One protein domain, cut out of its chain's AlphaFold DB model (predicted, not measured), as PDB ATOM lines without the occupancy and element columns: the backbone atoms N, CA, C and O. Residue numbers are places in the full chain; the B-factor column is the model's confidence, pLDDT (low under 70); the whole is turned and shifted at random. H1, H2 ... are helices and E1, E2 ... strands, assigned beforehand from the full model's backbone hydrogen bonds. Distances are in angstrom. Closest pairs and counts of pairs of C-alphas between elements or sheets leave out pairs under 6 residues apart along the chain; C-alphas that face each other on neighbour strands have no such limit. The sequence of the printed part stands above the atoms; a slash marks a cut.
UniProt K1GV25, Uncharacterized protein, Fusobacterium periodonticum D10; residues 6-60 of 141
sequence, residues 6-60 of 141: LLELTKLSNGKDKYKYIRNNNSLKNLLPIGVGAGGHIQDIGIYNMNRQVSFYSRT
ATOM      1  N   LEU A   6     175.843 140.632 250.549       85.00
ATOM      2  CA  LEU A   6     175.499 142.048 250.452       85.00
ATOM      3  C   LEU A   6     176.419 142.741 249.440       85.00
ATOM      4  O   LEU A   6     177.641 142.741 249.580       85.00
ATOM      5  N   LEU A   7     175.830 143.338 248.404       85.62
ATOM      6  CA  LEU A   7     176.572 144.097 247.395       85.62
ATOM      7  C   LEU A   7     176.714 145.567 247.778       85.62
ATOM      8  O   LEU A   7     177.800 146.132 247.671       85.62
ATOM      9  N   GLU A   8     175.600 146.151 248.195       86.38
ATOM     10  CA  GLU A   8     175.459 147.472 248.793       86.38
ATOM     11  C   GLU A   8     174.233 147.439 249.709       86.38
ATOM     12  O   GLU A   8     173.434 146.496 249.645       86.38
ATOM     13  N   LEU A   9     174.052 148.462 250.540       88.12
ATOM     14  CA  LEU A   9     172.820 148.659 251.294       88.12
ATOM     15  C   LEU A   9     171.613 148.452 250.368       88.12
ATOM     16  O   LEU A   9     171.554 149.002 249.272       88.12
ATOM     17  N   THR A  10     170.648 147.642 250.806       81.88
ATOM     18  CA  THR A  10     169.430 147.253 250.061       81.88
ATOM     19  C   THR A  10     169.593 146.286 248.877       81.88
ATOM     20  O   THR A  10     168.574 145.855 248.337       81.88
ATOM     21  N   LYS A  11     170.811 145.862 248.492       85.44
ATOM     22  CA  LYS A  11     171.007 144.908 247.378       85.44
ATOM     23  C   LYS A  11     171.823 143.676 247.745       85.44
ATOM     24  O   LYS A  11     172.964 143.761 248.193       85.44
ATOM     25  N   LEU A  12     171.248 142.514 247.445       86.19
ATOM     26  CA  LEU A  12     171.839 141.195 247.664       86.19
ATOM     27  C   LEU A  12     172.114 140.499 246.324       86.19
ATOM     28  O   LEU A  12     171.355 140.663 245.370       86.19
ATOM     29  N   SER A  13     173.163 139.682 246.258       83.75
ATOM     30  CA  SER A  13     173.467 138.814 245.112       83.75
ATOM     31  C   SER A  13     173.736 137.390 245.570       83.75
ATOM     32  O   SER A  13     174.171 137.160 246.689       83.75
ATOM     33  N   ASN A  14     173.496 136.421 244.694       86.06
ATOM     34  CA  ASN A  14     173.829 135.010 244.911       86.06
ATOM     35  C   ASN A  14     175.248 134.651 244.418       86.06
ATOM     36  O   ASN A  14     175.516 133.493 244.105       86.06
ATOM     37  N   GLY A  15     176.121 135.651 244.243       77.50
ATOM     38  CA  GLY A  15     177.510 135.493 243.803       77.50
ATOM     39  C   GLY A  15     177.708 135.318 242.292       77.50
ATOM     40  O   GLY A  15     178.845 135.349 241.820       77.50
ATOM     41  N   LYS A  16     176.633 135.172 241.501       80.44
ATOM     42  CA  LYS A  16     176.734 134.990 240.037       80.44
ATOM     43  C   LYS A  16     177.030 136.285 239.288       80.44
ATOM     44  O   LYS A  16     177.688 136.252 238.252       80.44
ATOM     45  N   ASP A  17     176.567 137.414 239.819       73.38
ATOM     46  CA  ASP A  17     176.838 138.739 239.272       73.38
ATOM     47  C   ASP A  17     177.589 139.591 240.301       73.38
ATOM     48  O   ASP A  17     177.234 139.655 241.483       73.38
ATOM     49  N   LYS A  18     178.650 140.244 239.820       71.38
ATOM     50  CA  LYS A  18     179.511 141.151 240.585       71.38
ATOM     51  C   LYS A  18     178.967 142.585 240.614       71.38
ATOM     52  O   LYS A  18     179.551 143.414 241.312       71.38
ATOM     53  N   TYR A  19     177.908 142.882 239.848       73.06
ATOM     54  CA  TYR A  19     177.228 144.181 239.769       73.06
ATOM     55  C   TYR A  19     178.223 145.348 239.638       73.06
ATOM     56  O   TYR A  19     178.207 146.325 240.390       73.06
ATOM     57  N   LYS A  20     179.146 145.227 238.670       73.81
ATOM     58  CA  LYS A  20     180.267 146.169 238.484       73.81
ATOM     59  C   LYS A  20     179.806 147.610 238.263       73.81
ATOM     60  O   LYS A  20     180.496 148.525 238.699       73.81
ATOM     61  N   TYR A  21     178.654 147.810 237.618       71.88
ATOM     62  CA  TYR A  21     178.118 149.145 237.354       71.88
ATOM     63  C   TYR A  21     177.832 149.912 238.656       71.88
ATOM     64  O   TYR A  21     178.264 151.050 238.792       71.88
ATOM     65  N   ILE A  22     177.199 149.259 239.639       70.38
ATOM     66  CA  ILE A  22     176.858 149.842 240.947       70.38
ATOM     67  C   ILE A  22     178.128 150.233 241.688       70.38
ATOM     68  O   ILE A  22     178.274 151.358 242.156       70.38
ATOM     69  N   ARG A  23     179.087 149.305 241.749       73.25
ATOM     70  CA  ARG A  23     180.360 149.540 242.436       73.25
ATOM     71  C   ARG A  23     181.139 150.690 241.798       73.25
ATOM     72  O   ARG A  23     181.737 151.487 242.514       73.25
ATOM     73  N   ASN A  24     181.130 150.790 240.468       75.38
ATOM     74  CA  ASN A  24     181.768 151.896 239.751       75.38
ATOM     75  C   ASN A  24     181.059 153.229 240.010       75.38
ATOM     76  O   ASN A  24     181.741 154.226 240.228       75.38
ATOM     77  N   ASN A  25     179.725 153.229 240.051       74.88
ATOM     78  CA  ASN A  25     178.929 154.409 240.369       74.88
ATOM     79  C   ASN A  25     179.227 154.924 241.787       74.88
ATOM     80  O   ASN A  25     179.588 156.084 241.955       74.88
ATOM     81  N   ASN A  26     179.196 154.046 242.796       75.88
ATOM     82  CA  ASN A  26     179.466 154.422 244.191       75.88
ATOM     83  C   ASN A  26     180.932 154.805 244.445       75.88
ATOM     84  O   ASN A  26     181.226 155.504 245.404       75.88
ATOM     85  N   SER A  27     181.869 154.361 243.602       70.50
ATOM     86  CA  SER A  27     183.277 154.789 243.673       70.50
ATOM     87  C   SER A  27     183.593 155.993 242.784       70.50
ATOM     88  O   SER A  27     184.767 156.313 242.611       70.50
ATOM     89  N   LEU A  28     182.564 156.616 242.190       69.25
ATOM     90  CA  LEU A  28     182.666 157.701 241.216       69.25
ATOM     91  C   LEU A  28     183.761 157.463 240.162       69.25
ATOM     92  O   LEU A  28     184.426 158.393 239.704       69.25
ATOM     93  N   LYS A  29     183.915 156.226 239.685       79.12
ATOM     94  CA  LYS A  29     184.774 155.936 238.530       79.12
ATOM     95  C   LYS A  29     184.088 156.366 237.247       79.12
ATOM     96  O   LYS A  29     182.883 156.186 237.135       79.12
ATOM     97  N   ASN A  30     184.869 156.830 236.268       83.00
ATOM     98  CA  ASN A  30     184.350 157.180 234.946       83.00
ATOM     99  C   ASN A  30     183.411 156.083 234.423       83.00
ATOM    100  O   ASN A  30     183.813 154.927 234.250       83.00
ATOM    101  N   LEU A  31     182.164 156.467 234.183       86.38
ATOM    102  CA  LEU A  31     181.086 155.614 233.726       86.38
ATOM    103  C   LEU A  31     180.449 156.283 232.514       86.38
ATOM    104  O   LEU A  31     179.759 157.289 232.646       86.38
ATOM    105  N   LEU A  32     180.688 155.721 231.331       88.31
ATOM    106  CA  LEU A  32     180.088 156.213 230.097       88.31
ATOM    107  C   LEU A  32     178.615 155.766 230.030       88.31
ATOM    108  O   LEU A  32     178.367 154.557 229.962       88.31
ATOM    109  N   PRO A  33     177.635 156.688 230.029       87.81
ATOM    110  CA  PRO A  33     176.236 156.308 229.898       87.81
ATOM    111  C   PRO A  33     175.891 156.027 228.437       87.81
ATOM    112  O   PRO A  33     175.920 156.920 227.589       87.81
ATOM    113  N   ILE A  34     175.521 154.781 228.147       89.06
ATOM    114  CA  ILE A  34     175.096 154.350 226.812       89.06
ATOM    115  C   ILE A  34     173.613 153.984 226.857       89.06
ATOM    116  O   ILE A  34     173.193 153.174 227.680       89.06
ATOM    117  N   GLY A  35     172.837 154.546 225.931       90.19
ATOM    118  CA  GLY A  35     171.405 154.278 225.796       90.19
ATOM    119  C   GLY A  35     170.514 155.301 226.500       90.19
ATOM    120  O   GLY A  35     170.979 156.154 227.252       90.19
ATOM    121  N   VAL A  36     169.215 155.224 226.202       90.88
ATOM    122  CA  VAL A  36     168.176 156.090 226.780       90.88
ATOM    123  C   VAL A  36     167.923 155.701 228.236       90.88
ATOM    124  O   VAL A  36     167.804 154.519 228.544       90.88
ATOM    125  N   GLY A  37     167.835 156.694 229.119       89.56
ATOM    126  CA  GLY A  37     167.688 156.522 230.565       89.56
ATOM    127  C   GLY A  37     168.997 156.210 231.293       89.56
ATOM    128  O   GLY A  37     168.985 156.004 232.504       89.56
ATOM    129  N   ALA A  38     170.132 156.167 230.585       89.75
ATOM    130  CA  ALA A  38     171.425 155.909 231.202       89.75
ATOM    131  C   ALA A  38     171.994 157.185 231.837       89.75
ATOM    132  O   ALA A  38     172.124 158.220 231.178       89.75
ATOM    133  N   GLY A  39     172.360 157.074 233.113       89.75
ATOM    134  CA  GLY A  39     173.162 158.052 233.839       89.75
ATOM    135  C   GLY A  39     174.598 157.566 234.003       89.75
ATOM    136  O   GLY A  39     174.855 156.364 234.085       89.75
ATOM    137  N   GLY A  40     175.533 158.501 234.023       88.62
ATOM    138  CA  GLY A  40     176.945 158.234 234.235       88.62
ATOM    139  C   GLY A  40     177.698 159.528 234.470       88.62
ATOM    140  O   GLY A  40     177.107 160.605 234.563       88.62
ATOM    141  N   HIS A  41     179.013 159.437 234.559       88.00
ATOM    142  CA  HIS A  41     179.854 160.603 234.764       88.00
ATOM    143  C   HIS A  41     181.260 160.351 234.236       88.00
ATOM    144  O   HIS A  41     181.764 159.228 234.244       88.00
ATOM    145  N   ILE A  42     181.902 161.409 233.763       86.62
ATOM    146  CA  ILE A  42     183.299 161.399 233.342       86.62
ATOM    147  C   ILE A  42     183.964 162.578 234.036       86.62
ATOM    148  O   ILE A  42     183.577 163.722 233.810       86.62
ATOM    149  N   GLN A  43     184.959 162.292 234.878       83.69
ATOM    150  CA  GLN A  43     185.579 163.286 235.756       83.69
ATOM    151  C   GLN A  43     184.512 164.004 236.605       83.69
ATOM    152  O   GLN A  43     183.748 163.345 237.309       83.69
ATOM    153  N   ASP A  44     184.441 165.332 236.542       83.88
ATOM    154  CA  ASP A  44     183.477 166.166 237.256       83.88
ATOM    155  C   ASP A  44     182.167 166.393 236.480       83.88
ATOM    156  O   ASP A  44     181.282 167.102 236.961       83.88
ATOM    157  N   ILE A  45     182.002 165.789 235.298       87.88
ATOM    158  CA  ILE A  45     180.821 165.962 234.447       87.88
ATOM    159  C   ILE A  45     179.872 164.777 234.626       87.88
ATOM    160  O   ILE A  45     180.154 163.669 234.171       87.88
ATOM    161  N   GLY A  46     178.722 165.025 235.247       88.94
ATOM    162  CA  GLY A  46     177.572 164.124 235.239       88.94
ATOM    163  C   GLY A  46     176.831 164.205 233.907       88.94
ATOM    164  O   GLY A  46     176.669 165.288 233.347       88.94
ATOM    165  N   ILE A  47     176.401 163.056 233.397       91.94
ATOM    166  CA  ILE A  47     175.756 162.905 232.093       91.94
ATOM    167  C   ILE A  47     174.504 162.042 232.268       91.94
ATOM    168  O   ILE A  47     174.565 160.966 232.864       91.94
ATOM    169  N   TYR A  48     173.375 162.478 231.713       93.44
ATOM    170  CA  TYR A  48     172.137 161.702 231.696       93.44
ATOM    171  C   TYR A  48     171.456 161.766 230.332       93.44
ATOM    172  O   TYR A  48     171.038 162.831 229.885       93.44
ATOM    173  N   ASN A  49     171.308 160.618 229.675       92.62
ATOM    174  CA  ASN A  49     170.640 160.519 228.380       92.62
ATOM    175  C   ASN A  49     169.126 160.419 228.589       92.62
ATOM    176  O   ASN A  49     168.593 159.324 228.760       92.62
ATOM    177  N   MET A  50     168.416 161.545 228.570       90.69
ATOM    178  CA  MET A  50     166.972 161.554 228.816       90.69
ATOM    179  C   MET A  50     166.200 160.811 227.719       90.69
ATOM    180  O   MET A  50     165.287 160.043 228.012       90.69
ATOM    181  N   ASN A  51     166.551 161.037 226.453       92.19
ATOM    182  CA  ASN A  51     165.962 160.346 225.306       92.19
ATOM    183  C   ASN A  51     166.964 160.282 224.139       92.19
ATOM    184  O   ASN A  51     168.122 160.658 224.289       92.19
ATOM    185  N   ARG A  52     166.537 159.785 222.968       87.69
ATOM    186  CA  ARG A  52     167.420 159.630 221.792       87.69
ATOM    187  C   ARG A  52     168.002 160.949 221.261       87.69
ATOM    188  O   ARG A  52     168.943 160.901 220.482       87.69
ATOM    189  N   GLN A  53     167.423 162.089 221.628       91.06
ATOM    190  CA  GLN A  53     167.766 163.413 221.107       91.06
ATOM    191  C   GLN A  53     168.344 164.348 222.176       91.06
ATOM    192  O   GLN A  53     168.991 165.330 221.829       91.06
ATOM    193  N   VAL A  54     168.105 164.069 223.461       91.50
ATOM    194  CA  VAL A  54     168.440 164.978 224.561       91.50
ATOM    195  C   VAL A  54     169.242 164.257 225.636       91.50
ATOM    196  O   VAL A  54     168.776 163.274 226.220       91.50
ATOM    197  N   SER A  55     170.401 164.834 225.952       93.06
ATOM    198  CA  SER A  55     171.228 164.475 227.102       93.06
ATOM    199  C   SER A  55     171.485 165.707 227.964       93.06
ATOM    200  O   SER A  55     171.772 166.786 227.447       93.06
ATOM    201  N   PHE A  56     171.393 165.537 229.278       92.81
ATOM    202  CA  PHE A  56     171.752 166.549 230.260       92.81
ATOM    203  C   PHE A  56     173.192 166.365 230.710       92.81
ATOM    204  O   PHE A  56     173.641 165.241 230.930       92.81
ATOM    205  N   TYR A  57     173.876 167.491 230.886       91.44
ATOM    206  CA  TYR A  57     175.237 167.557 231.390       91.44
ATOM    207  C   TYR A  57     175.260 168.503 232.582       91.44
ATOM    208  O   TYR A  57     174.725 169.609 232.513       91.44
ATOM    209  N   SER A  58     175.884 168.078 233.669       89.88
ATOM    210  CA  SER A  58     176.028 168.880 234.881       89.88
ATOM    211  C   SER A  58     177.458 168.810 235.373       89.88
ATOM    212  O   SER A  58     178.029 167.724 235.441       89.88
ATOM    213  N   ARG A  59     178.027 169.948 235.769       89.31
ATOM    214  CA  ARG A  59     179.319 169.968 236.451       89.31
ATOM    215  C   ARG A  59     179.109 169.799 237.952       89.31
ATOM    216  O   ARG A  59     178.294 170.494 238.554       89.31
ATOM    217  N   THR A  60     179.852 168.881 238.545       85.31
ATOM    218  CA  THR A  60     179.819 168.590 239.977       85.31
ATOM    219  C   THR A  60     180.756 169.553 240.694       85.31
ATOM    220  O   THR A  60     181.923 169.668 240.331       85.31
TER     221      THR A  60
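AT A GLANCE: This is residues 6 to 60 of the 141 residues of an uncharacterized protein of Fusobacterium periodonticum D10 (UniProt K1GV25). A three-stranded antiparallel sheet, E3 - E4 - E5, makes one end of an elongated row, with short helix H1 in the middle and the small antiparallel hairpin E1 - E2 at the far end. The 55 printed residues run E1, E2, H1, E3, E4, E5, mixed in class, with under half in named elements. The whole is loose, with radius of gyration of the C-alphas 13.1 A and spans 37 by 23 by 16 A.

IN THESE COORDINATES: Find C-alpha 39 at (173.162, 158.052, 233.839), where E3, residues 39 to 42, begins. E4, residues 45 to 49, runs 13.0 A; E5, residues 55 to 59, runs 13.5 A to (179.319, 169.968, 236.451). Earlier come E1, residues 6 to 8, E2, 11 to 13, and H1, 20 to 26, 10.1 A long.

HOW THE PARTS SIT: E3, E4 and E5 form a meander, successive antiparallel neighbours; within hydrogen-bond range are N 40 and O 47, 2.9 A, and N 46 and O 58, 2.8 A. H1, with every O i to N i+4 pair within range, only grazes this sheet; its closest C-alpha pair with E3 is Asn 25 and Gly 40, 7.5 A. In hairpin E1 and E2, N 7 and O 11 are 2.9 A apart.

THE WHOLE: The farthest C-alphas, Asn 14 and Gln 53, are 37.6 A apart. The printed part has no cut; link H1 to E3 is long. Leu 28 has pLDDT under 70.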